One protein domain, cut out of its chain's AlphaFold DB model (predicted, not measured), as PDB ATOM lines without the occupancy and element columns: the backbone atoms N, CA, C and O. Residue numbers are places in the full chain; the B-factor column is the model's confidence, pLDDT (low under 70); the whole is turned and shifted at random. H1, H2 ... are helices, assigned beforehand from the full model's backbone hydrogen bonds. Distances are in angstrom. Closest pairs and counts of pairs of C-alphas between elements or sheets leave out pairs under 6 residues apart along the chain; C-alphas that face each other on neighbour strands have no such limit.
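Overview. This is residues 240 to 314 of the 455 residues of the protein "Predicted protein" of Phaeodactylum tricornutum (strain CCAP 1055/1) (UniProt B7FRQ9). Little regular structure is present: a body of loops, residues 250 to 302 with the short H2 among them, has the first and last helices, H1 and H3, packed on each other at one end. The printed part has 75 residues, 24 of them in three named helices in the order H1, H2, H3, with no named strand; the class is all helix. The whole is compact, with a radius of gyration of the C-alphas of 11.3 A, and spans 31 by 25 by 21 A.

Along the chain. H1, residues 240 to 249, is 14.3 A long and begins at C-alpha 240 (-149.299, 164.825, -25.599). H3, residues 303 to 312, is 14.1 A long and ends at C-alpha 312 (-153.878, 168.167, -20.538). H2 is residues 273 to 276.

Arrangement. H1 and H3 touch, their closest C-alphas being those of Val 244 and Arg 309, 6.3 A apart. They run opposite ways at a steep tilt of 44 degrees. H2 is apart from H1 and from H3. In H1 and H3 every O i to N i+4 pair is within hydrogen-bond range; H2 is too short for such a pair.

Size, cuts and confidence. The C-alphas of Phe 240 and Ile 284 are farthest apart, 32.2 A. The printed part has no cut. Both links are long, 23 and 26 residues. pLDDT is under 70 in residues 242 to 244 and 246 to 255.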
ATOM      1  N   PHE A 240    -148.376 163.730 -25.856       71.19
ATOM      2  CA  PHE A 240    -149.299 164.825 -25.599       71.19
ATOM      3  C   PHE A 240    -150.300 165.039 -26.743       71.19
ATOM      4  O   PHE A 240    -151.502 164.997 -26.492       71.19
ATOM      5  N   ASP A 241    -149.834 165.217 -27.981       70.94
ATOM      6  CA  ASP A 241    -150.710 165.435 -29.134       70.94
ATOM      7  C   ASP A 241    -151.535 164.188 -29.474       70.94
ATOM      8  O   ASP A 241    -152.705 164.326 -29.814       70.94
ATOM      9  N   LEU A 242    -151.020 162.973 -29.248       69.69
ATOM     10  CA  LEU A 242    -151.825 161.748 -29.350       69.69
ATOM     11  C   LEU A 242    -153.003 161.736 -28.350       69.69
ATOM     12  O   LEU A 242    -154.122 161.380 -28.713       69.69
ATOM     13  N   LEU A 243    -152.784 162.180 -27.104       65.81
ATOM     14  CA  LEU A 243    -153.853 162.333 -26.104       65.81
ATOM     15  C   LEU A 243    -154.821 163.478 -26.450       65.81
ATOM     16  O   LEU A 243    -156.018 163.377 -26.163       65.81
ATOM     17  N   VAL A 244    -154.329 164.560 -27.060       68.94
ATOM     18  CA  VAL A 244    -155.162 165.668 -27.552       68.94
ATOM     19  C   VAL A 244    -156.051 165.184 -28.696       68.94
ATOM     20  O   VAL A 244    -157.264 165.333 -28.583       68.94
ATOM     21  N   SER A 245    -155.491 164.561 -29.737       70.06
ATOM     22  CA  SER A 245    -156.233 164.024 -30.887       70.06
ATOM     23  C   SER A 245    -157.280 163.001 -30.463       70.06
ATOM     24  O   SER A 245    -158.447 163.181 -30.793       70.06
ATOM     25  N   ALA A 246    -156.934 162.042 -29.595       62.91
ATOM     26  CA  ALA A 246    -157.920 161.114 -29.035       62.91
ATOM     27  C   ALA A 246    -159.068 161.852 -28.309       62.91
ATOM     28  O   ALA A 246    -160.238 161.512 -28.464       62.91
ATOM     29  N   THR A 247    -158.774 162.926 -27.562       66.88
ATOM     30  CA  THR A 247    -159.813 163.751 -26.908       66.88
ATOM     31  C   THR A 247    -160.627 164.590 -27.913       66.88
ATOM     32  O   THR A 247    -161.784 164.929 -27.652       66.88
ATOM     33  N   LEU A 248    -160.066 164.929 -29.078       67.69
ATOM     34  CA  LEU A 248    -160.782 165.609 -30.161       67.69
ATOM     35  C   LEU A 248    -161.713 164.657 -30.922       67.69
ATOM     36  O   LEU A 248    -162.826 165.072 -31.260       67.69
ATOM     37  N   GLU A 249    -161.274 163.419 -31.136       62.56
ATOM     38  CA  GLU A 249    -161.988 162.332 -31.818       62.56
ATOM     39  C   GLU A 249    -163.103 161.716 -30.958       62.56
ATOM     40  O   GLU A 249    -164.124 161.313 -31.508       62.56
ATOM     41  N   ILE A 250    -162.991 161.730 -29.620       60.50
ATOM     42  CA  ILE A 250    -164.066 161.271 -28.720       60.50
ATOM     43  C   ILE A 250    -165.375 162.053 -28.950       60.50
ATOM     44  O   ILE A 250    -165.542 163.211 -28.543       60.50
ATOM     45  N   GLY A 251    -166.346 161.353 -29.537       44.69
ATOM     46  CA  GLY A 251    -167.766 161.689 -29.542       44.69
ATOM     47  C   GLY A 251    -168.437 161.385 -30.886       44.69
ATOM     48  O   GLY A 251    -168.025 161.993 -31.877       44.69
ATOM     49  N   PRO A 252    -169.515 160.569 -30.933       57.91
ATOM     50  CA  PRO A 252    -170.223 159.888 -29.822       57.91
ATOM     51  C   PRO A 252    -169.494 158.576 -29.390       57.91
ATOM     52  O   PRO A 252    -168.352 158.397 -29.788       57.91
ATOM     53  N   LEU A 253    -169.941 157.664 -28.504       49.97
ATOM     54  CA  LEU A 253    -171.271 157.272 -27.995       49.97
ATOM     55  C   LEU A 253    -171.277 157.009 -26.468       49.97
ATOM     56  O   LEU A 253    -171.322 155.874 -26.004       49.97
ATOM     57  N   GLN A 254    -171.332 158.072 -25.667       61.19
ATOM     58  CA  GLN A 254    -172.143 158.046 -24.444       61.19
ATOM     59  C   GLN A 254    -173.008 159.297 -24.440       61.19
ATOM     60  O   GLN A 254    -172.521 160.413 -24.208       61.19
ATOM     61  N   GLU A 255    -174.289 159.098 -24.743       63.75
ATOM     62  CA  GLU A 255    -175.276 160.165 -24.735       63.75
ATOM     63  C   GLU A 255    -175.356 160.843 -23.368       63.75
ATOM     64  O   GLU A 255    -174.966 160.302 -22.331       63.75
ATOM     65  N   ASN A 256    -175.864 162.070 -23.377       71.56
ATOM     66  CA  ASN A 256    -176.176 162.787 -22.157       71.56
ATOM     67  C   ASN A 256    -177.676 163.094 -22.150       71.56
ATOM     68  O   ASN A 256    -178.054 164.189 -22.582       71.56
ATOM     69  N   PRO A 257    -178.537 162.159 -21.706       73.75
ATOM     70  CA  PRO A 257    -179.985 162.373 -21.709       73.75
ATOM     71  C   PRO A 257    -180.383 163.613 -20.891       73.75
ATOM     72  O   PRO A 257    -181.310 164.320 -21.256       73.75
ATOM     73  N   THR A 258    -179.617 163.950 -19.848       84.75
ATOM     74  CA  THR A 258    -179.811 165.144 -19.006       84.75
ATOM     75  C   THR A 258    -179.140 166.422 -19.528       84.75
ATOM     76  O   THR A 258    -179.348 167.494 -18.960       84.75
ATOM     77  N   GLY A 259    -178.315 166.339 -20.578       89.06
ATOM     78  CA  GLY A 259    -177.628 167.495 -21.159       89.06
ATOM     79  C   GLY A 259    -176.757 168.298 -20.180       89.06
ATOM     80  O   GLY A 259    -176.183 167.764 -19.228       89.06
ATOM     81  N   CYS A 260    -176.589 169.598 -20.437       94.06
ATOM     82  CA  CYS A 260    -175.973 170.505 -19.463       94.06
ATOM     83  C   CYS A 260    -176.450 171.956 -19.622       94.06
ATOM     84  O   CYS A 260    -176.559 172.466 -20.736       94.06
ATOM     85  N   SER A 261    -176.642 172.642 -18.493       95.19
ATOM     86  CA  SER A 261    -177.157 174.021 -18.426       95.19
ATOM     87  C   SER A 261    -176.082 174.996 -17.937       95.19
ATOM     88  O   SER A 261    -176.218 175.652 -16.909       95.19
ATOM     89  N   CYS A 262    -174.931 175.014 -18.615       96.19
ATOM     90  CA  CYS A 262    -173.752 175.779 -18.195       96.19
ATOM     91  C   CYS A 262    -173.880 177.292 -18.491       96.19
ATOM     92  O   CYS A 262    -173.889 177.651 -19.667       96.19
ATOM     93  N   PRO A 263    -173.859 178.191 -17.478       94.12
ATOM     94  CA  PRO A 263    -174.070 179.631 -17.687       94.12
ATOM     95  C   PRO A 263    -172.775 180.457 -17.826       94.12
ATOM     96  O   PRO A 263    -172.815 181.632 -18.175       94.12
ATOM     97  N   LYS A 264    -171.609 179.897 -17.456       94.62
ATOM     98  CA  LYS A 264    -170.338 180.656 -17.339       94.62
ATOM     99  C   LYS A 264    -169.091 179.939 -17.862       94.62
ATOM    100  O   LYS A 264    -168.107 180.595 -18.178       94.62
ATOM    101  N   SER A 265    -169.108 178.610 -17.982       94.50
ATOM    102  CA  SER A 265    -167.946 177.828 -18.442       94.50
ATOM    103  C   SER A 265    -167.703 177.905 -19.955       94.50
ATOM    104  O   SER A 265    -166.681 177.402 -20.423       94.50
ATOM    105  N   LYS A 266    -168.663 178.448 -20.726       96.31
ATOM    106  CA  LYS A 266    -168.734 178.358 -22.202       96.31
ATOM    107  C   LYS A 266    -168.548 176.914 -22.704       96.31
ATOM    108  O   LYS A 266    -168.079 176.678 -23.809       96.31
ATOM    109  N   CYS A 267    -168.864 175.945 -21.844       96.25
ATOM    110  CA  CYS A 267    -168.603 174.516 -21.980       96.25
ATOM    111  C   CYS A 267    -167.143 174.095 -22.254       96.25
ATOM    112  O   CYS A 267    -166.919 172.917 -22.459       96.25
ATOM    113  N   VAL A 268    -166.138 174.975 -22.184       94.56
ATOM    114  CA  VAL A 268    -164.716 174.633 -22.452       94.56
ATOM    115  C   VAL A 268    -163.883 174.508 -21.169       94.56
ATOM    116  O   VAL A 268    -162.731 174.928 -21.081       94.56
ATOM    117  N   ALA A 269    -164.497 173.949 -20.127       93.62
ATOM    118  CA  ALA A 269    -163.868 173.687 -18.837       93.62
ATOM    119  C   ALA A 269    -164.537 172.493 -18.144       93.62
ATOM    120  O   ALA A 269    -165.730 172.254 -18.329       93.62
ATOM    121  N   LEU A 270    -163.799 171.806 -17.264       91.25
ATOM    122  CA  LEU A 270    -164.234 170.594 -16.541       91.25
ATOM    123  C   LEU A 270    -165.423 170.798 -15.567       91.25
ATOM    124  O   LEU A 270    -165.820 169.862 -14.880       91.25
ATOM    125  N   TYR A 271    -165.988 172.008 -15.503       91.38
ATOM    126  CA  TYR A 271    -167.271 172.311 -14.855       91.38
ATOM    127  C   TYR A 271    -168.490 171.923 -15.713       91.38
ATOM    128  O   TYR A 271    -169.604 171.905 -15.206       91.38
ATOM    129  N   CYS A 272    -168.297 171.687 -17.013       93.69
ATOM    130  CA  CYS A 272    -169.315 171.167 -17.921       93.69
ATOM    131  C   CYS A 272    -169.157 169.649 -18.017       93.69
ATOM    132  O   CYS A 272    -168.116 169.181 -18.477       93.69
ATOM    133  N   ASP A 273    -170.175 168.880 -17.624       89.44
ATOM    134  CA  ASP A 273    -170.079 167.418 -17.632       89.44
ATOM    135  C   ASP A 273    -169.943 166.822 -19.040       89.44
ATOM    136  O   ASP A 273    -169.266 165.809 -19.188       89.44
ATOM    137  N   CYS A 274    -170.465 167.472 -20.091       90.56
ATOM    138  CA  CYS A 274    -170.181 167.063 -21.473       90.56
ATOM    139  C   CYS A 274    -168.685 167.163 -21.795       90.56
ATOM    140  O   CYS A 274    -168.063 166.167 -22.141       90.56
ATOM    141  N   PHE A 275    -168.085 168.337 -21.606       91.00
ATOM    142  CA  PHE A 275    -166.667 168.552 -21.910       91.00
ATOM    143  C   PHE A 275    -165.735 167.745 -21.000       91.00
ATOM    144  O   PHE A 275    -164.720 167.226 -21.449       91.00
ATOM    145  N   LYS A 276    -166.089 167.594 -19.720       88.62
ATOM    146  CA  LYS A 276    -165.393 166.717 -18.770       88.62
ATOM    147  C   LYS A 276    -165.409 165.255 -19.231       88.62
ATOM    148  O   LYS A 276    -164.389 164.594 -19.087       88.62
ATOM    149  N   ALA A 277    -166.509 164.792 -19.829       84.69
ATOM    150  CA  ALA A 277    -166.642 163.491 -20.494       84.69
ATOM    151  C   ALA A 277    -166.044 163.444 -21.918       84.69
ATOM    152  O   ALA A 277    -166.375 162.556 -22.699       84.69
ATOM    153  N   GLY A 278    -165.210 164.419 -22.303       84.38
ATOM    154  CA  GLY A 278    -164.606 164.546 -23.637       84.38
ATOM    155  C   GLY A 278    -165.585 164.988 -24.733       84.38
ATOM    156  O   GLY A 278    -165.233 165.816 -25.574       84.38
ATOM    157  N   ARG A 279    -166.826 164.488 -24.701       86.00
ATOM    158  CA  ARG A 279    -167.877 164.716 -25.701       86.00
ATOM    159  C   ARG A 279    -168.225 166.195 -25.923       86.00
ATOM    160  O   ARG A 279    -168.181 167.042 -25.025       86.00
ATOM    161  N   ARG A 280    -168.656 166.488 -27.150       89.50
ATOM    162  CA  ARG A 280    -169.246 167.777 -27.555       89.50
ATOM    163  C   ARG A 280    -170.615 167.977 -26.878       89.50
ATOM    164  O   ARG A 280    -171.222 167.026 -26.387       89.50
ATOM    165  N   CYS A 281    -171.110 169.211 -26.826       92.31
ATOM    166  CA  CYS A 281    -172.474 169.495 -26.372       92.31
ATOM    167  C   CYS A 281    -173.469 169.285 -27.525       92.31
ATOM    168  O   CYS A 281    -173.288 169.862 -28.595       92.31
ATOM    169  N   ASN A 282    -174.529 168.503 -27.296       89.50
ATOM    170  CA  ASN A 282    -175.657 168.383 -28.223       89.50
ATOM    171  C   ASN A 282    -176.630 169.562 -27.992       89.50
ATOM    172  O   ASN A 282    -177.115 169.682 -26.862       89.50
ATOM    173  N   PRO A 283    -176.932 170.413 -28.995       88.00
ATOM    174  CA  PRO A 283    -177.867 171.532 -28.839       88.00
ATOM    175  C   PRO A 283    -179.309 171.102 -28.529       88.00
ATOM    176  O   PRO A 283    -180.032 171.891 -27.936       88.00
ATOM    177  N   ILE A 284    -179.711 169.867 -28.856       88.62
ATOM    178  CA  ILE A 284    -181.048 169.336 -28.534       88.62
ATOM    179  C   ILE A 284    -181.211 169.150 -27.014       88.62
ATOM    180  O   ILE A 284    -182.265 169.442 -26.460       88.62
ATOM    181  N   ASN A 285    -180.151 168.711 -26.323       90.00
ATOM    182  CA  ASN A 285    -180.214 168.368 -24.897       90.00
ATOM    183  C   ASN A 285    -179.610 169.461 -23.986       90.00
ATOM    184  O   ASN A 285    -179.831 169.441 -22.779       90.00
ATOM    185  N   CYS A 286    -178.768 170.371 -24.500       94.44
ATOM    186  CA  CYS A 286    -177.931 171.250 -23.666       94.44
ATOM    187  C   CYS A 286    -178.371 172.723 -23.661       94.44
ATOM    188  O   CYS A 286    -177.990 173.496 -24.540       94.44
ATOM    189  N   ASN A 287    -179.007 173.151 -22.569       95.06
ATOM    190  CA  ASN A 287    -179.405 174.542 -22.306       95.06
ATOM    191  C   ASN A 287    -178.228 175.428 -21.826       95.06
ATOM    192  O   ASN A 287    -178.326 176.156 -20.835       95.06
ATOM    193  N   CYS A 288    -177.066 175.327 -22.477       96.00
ATOM    194  CA  CYS A 288    -175.834 176.022 -22.096       96.00
ATOM    195  C   CYS A 288    -175.595 177.311 -22.903       96.00
ATOM    196  O   CYS A 288    -175.597 177.304 -24.133       96.00
ATOM    197  N   THR A 289    -175.300 178.419 -22.219       95.88
ATOM    198  CA  THR A 289    -175.130 179.741 -22.849       95.88
ATOM    199  C   THR A 289    -173.744 179.909 -23.473       95.88
ATOM    200  O   THR A 289    -172.738 179.562 -22.844       95.88
ATOM    201  N   ALA A 290    -173.677 180.519 -24.664       95.50
ATOM    202  CA  ALA A 290    -172.431 180.825 -25.384       95.50
ATOM    203  C   ALA A 290    -171.471 179.616 -25.479       95.50
ATOM    204  O   ALA A 290    -170.285 179.705 -25.147       95.50
ATOM    205  N   CYS A 291    -172.016 178.461 -25.871       96.56
ATOM    206  CA  CYS A 291    -171.302 177.190 -25.906       96.56
ATOM    207  C   CYS A 291    -170.165 177.185 -26.939       96.56
ATOM    208  O   CYS A 291    -170.389 177.386 -28.128       96.56
ATOM    209  N   LYS A 292    -168.947 176.879 -26.478       96.25
ATOM    210  CA  LYS A 292    -167.747 176.667 -27.299       96.25
ATOM    211  C   LYS A 292    -167.288 175.197 -27.328       96.25
ATOM    212  O   LYS A 292    -166.192 174.903 -27.787       96.25
ATOM    213  N   ASN A 293    -168.109 174.259 -26.846       93.81
ATOM    214  CA  ASN A 293    -167.856 172.812 -26.935       93.81
ATOM    215  C   ASN A 293    -168.619 172.198 -28.121       93.81
ATOM    216  O   ASN A 293    -169.473 171.326 -27.953       93.81
ATOM    217  N   THR A 294    -168.348 172.718 -29.315       91.25
ATOM    218  CA  THR A 294    -169.040 172.387 -30.570       91.25
ATOM    219  C   THR A 294    -168.087 171.715 -31.564       91.25
ATOM    220  O   THR A 294    -166.884 171.589 -31.307       91.25
ATOM    221  N   ILE A 295    -168.606 171.262 -32.711       87.81
ATOM    222  CA  ILE A 295    -167.764 170.730 -33.792       87.81
ATOM    223  C   ILE A 295    -166.865 171.826 -34.388       87.81
ATOM    224  O   ILE A 295    -165.655 171.634 -34.434       87.81
ATOM    225  N   ASN A 296    -167.406 173.013 -34.687       89.75
ATOM    226  CA  ASN A 296    -166.658 174.153 -35.243       89.75
ATOM    227  C   ASN A 296    -165.465 174.558 -34.351       89.75
ATOM    228  O   ASN A 296    -164.361 174.802 -34.830       89.75
ATOM    229  N   GLU A 297    -165.658 174.558 -33.030       92.38
ATOM    230  CA  GLU A 297    -164.618 174.899 -32.046       92.38
ATOM    231  C   GLU A 297    -163.614 173.756 -31.782       92.38
ATOM    232  O   GLU A 297    -162.693 173.928 -30.980       92.38
ATOM    233  N   SER A 298    -163.774 172.600 -32.443       88.00
ATOM    234  CA  SER A 298    -162.845 171.454 -32.399       88.00
ATOM    235  C   SER A 298    -161.693 171.547 -33.416       88.00
ATOM    236  O   SER A 298    -160.851 170.655 -33.439       88.00
ATOM    237  N   GLY A 299    -161.632 172.584 -34.260       86.06
ATOM    238  CA  GLY A 299    -160.525 172.767 -35.214       86.06
ATOM    239  C   GLY A 299    -159.162 173.012 -34.534       86.06
ATOM    240  O   GLY A 299    -159.116 173.280 -33.329       86.06
ATOM    241  N   PRO A 300    -158.029 172.988 -35.269       85.56
ATOM    242  CA  PRO A 300    -156.685 173.082 -34.682       85.56
ATOM    243  C   PRO A 300    -156.413 174.341 -33.847       85.56
ATOM    244  O   PRO A 300    -155.591 174.286 -32.932       85.56
ATOM    245  N   GLN A 301    -157.105 175.448 -34.138       88.69
ATOM    246  CA  GLN A 301    -157.044 176.720 -33.403       88.69
ATOM    247  C   GLN A 301    -158.323 177.015 -32.588       88.69
ATOM    248  O   GLN A 301    -158.424 178.066 -31.958       88.69
ATOM    249  N   GLY A 302    -159.305 176.106 -32.593       92.00
ATOM    250  CA  GLY A 302    -160.609 176.299 -31.954       92.00
ATOM    251  C   GLY A 302    -160.549 176.300 -30.423       92.00
ATOM    252  O   GLY A 302    -159.631 175.755 -29.800       92.00
ATOM    253  N   ALA A 303    -161.540 176.921 -29.782       93.94
ATOM    254  CA  ALA A 303    -161.547 177.126 -28.337       93.94
ATOM    255  C   ALA A 303    -161.698 175.823 -27.534       93.94
ATOM    256  O   ALA A 303    -161.121 175.728 -26.449       93.94
ATOM    257  N   ARG A 304    -162.403 174.803 -28.056       92.69
ATOM    258  CA  ARG A 304    -162.463 173.465 -27.435       92.69
ATOM    259  C   ARG A 304    -161.069 172.838 -27.434       92.69
ATOM    260  O   ARG A 304    -160.600 172.393 -26.391       92.69
ATOM    261  N   THR A 305    -160.390 172.872 -28.576       90.12
ATOM    262  CA  THR A 305    -159.049 172.304 -28.776       90.12
ATOM    263  C   THR A 305    -157.998 172.972 -27.900       90.12
ATOM    264  O   THR A 305    -157.258 172.298 -27.182       90.12
ATOM    265  N   ASN A 306    -157.966 174.305 -27.887       92.69
ATOM    266  CA  ASN A 306    -157.029 175.057 -27.057       92.69
ATOM    267  C   ASN A 306    -157.296 174.844 -25.558       92.69
ATOM    268  O   ASN A 306    -156.345 174.726 -24.784       92.69
ATOM    269  N   ALA A 307    -158.560 174.702 -25.143       94.00
ATOM    270  CA  ALA A 307    -158.897 174.325 -23.772       94.00
ATOM    271  C   ALA A 307    -158.459 172.892 -23.423       94.00
ATOM    272  O   ALA A 307    -157.895 172.692 -22.347       94.00
ATOM    273  N   ILE A 308    -158.655 171.912 -24.316       90.62
ATOM    274  CA  ILE A 308    -158.186 170.525 -24.143       90.62
ATOM    275  C   ILE A 308    -156.664 170.499 -23.952       90.62
ATOM    276  O   ILE A 308    -156.202 169.993 -22.926       90.62
ATOM    277  N   ARG A 309    -155.889 171.125 -24.853       90.06
ATOM    278  CA  ARG A 309    -154.422 171.248 -24.724       90.06
ATOM    279  C   ARG A 309    -154.030 171.901 -23.396       90.06
ATOM    280  O   ARG A 309    -153.274 171.326 -22.615       90.06
ATOM    281  N   ALA A 310    -154.596 173.069 -23.088       92.06
ATOM    282  CA  ALA A 310    -154.297 173.805 -21.859       92.06
ATOM    283  C   ALA A 310    -154.744 173.074 -20.578       92.06
ATOM    284  O   ALA A 310    -154.319 173.439 -19.481       92.06
ATOM    285  N   ILE A 311    -155.618 172.071 -20.661       90.62
ATOM    286  CA  ILE A 311    -156.014 171.220 -19.533       90.62
ATOM    287  C   ILE A 311    -155.080 170.014 -19.417       90.62
ATOM    288  O   ILE A 311    -154.537 169.799 -18.332       90.62
ATOM    289  N   LEU A 312    -154.810 169.298 -20.513       86.62
ATOM    290  CA  LEU A 312    -153.878 168.167 -20.538       86.62
ATOM    291  C   LEU A 312    -152.459 168.580 -20.118       86.62
ATOM    292  O   LEU A 312    -151.830 167.868 -19.340       86.62
ATOM    293  N   ALA A 313    -151.997 169.773 -20.507       87.12
ATOM    294  CA  ALA A 313    -150.673 170.286 -20.136       87.12
ATOM    295  C   ALA A 313    -150.523 170.543 -18.622       87.12
ATOM    296  O   ALA A 313    -149.414 170.593 -18.098       87.12
ATOM    297  N   ARG A 314    -151.642 170.693 -17.897       85.94
ATOM    298  CA  ARG A 314    -151.677 170.806 -16.425       85.94
ATOM    299  C   ARG A 314    -152.055 169.495 -15.732       85.94
ATOM    300  O   ARG A 314    -151.795 169.359 -14.540       85.94
TER     301      ARG A 314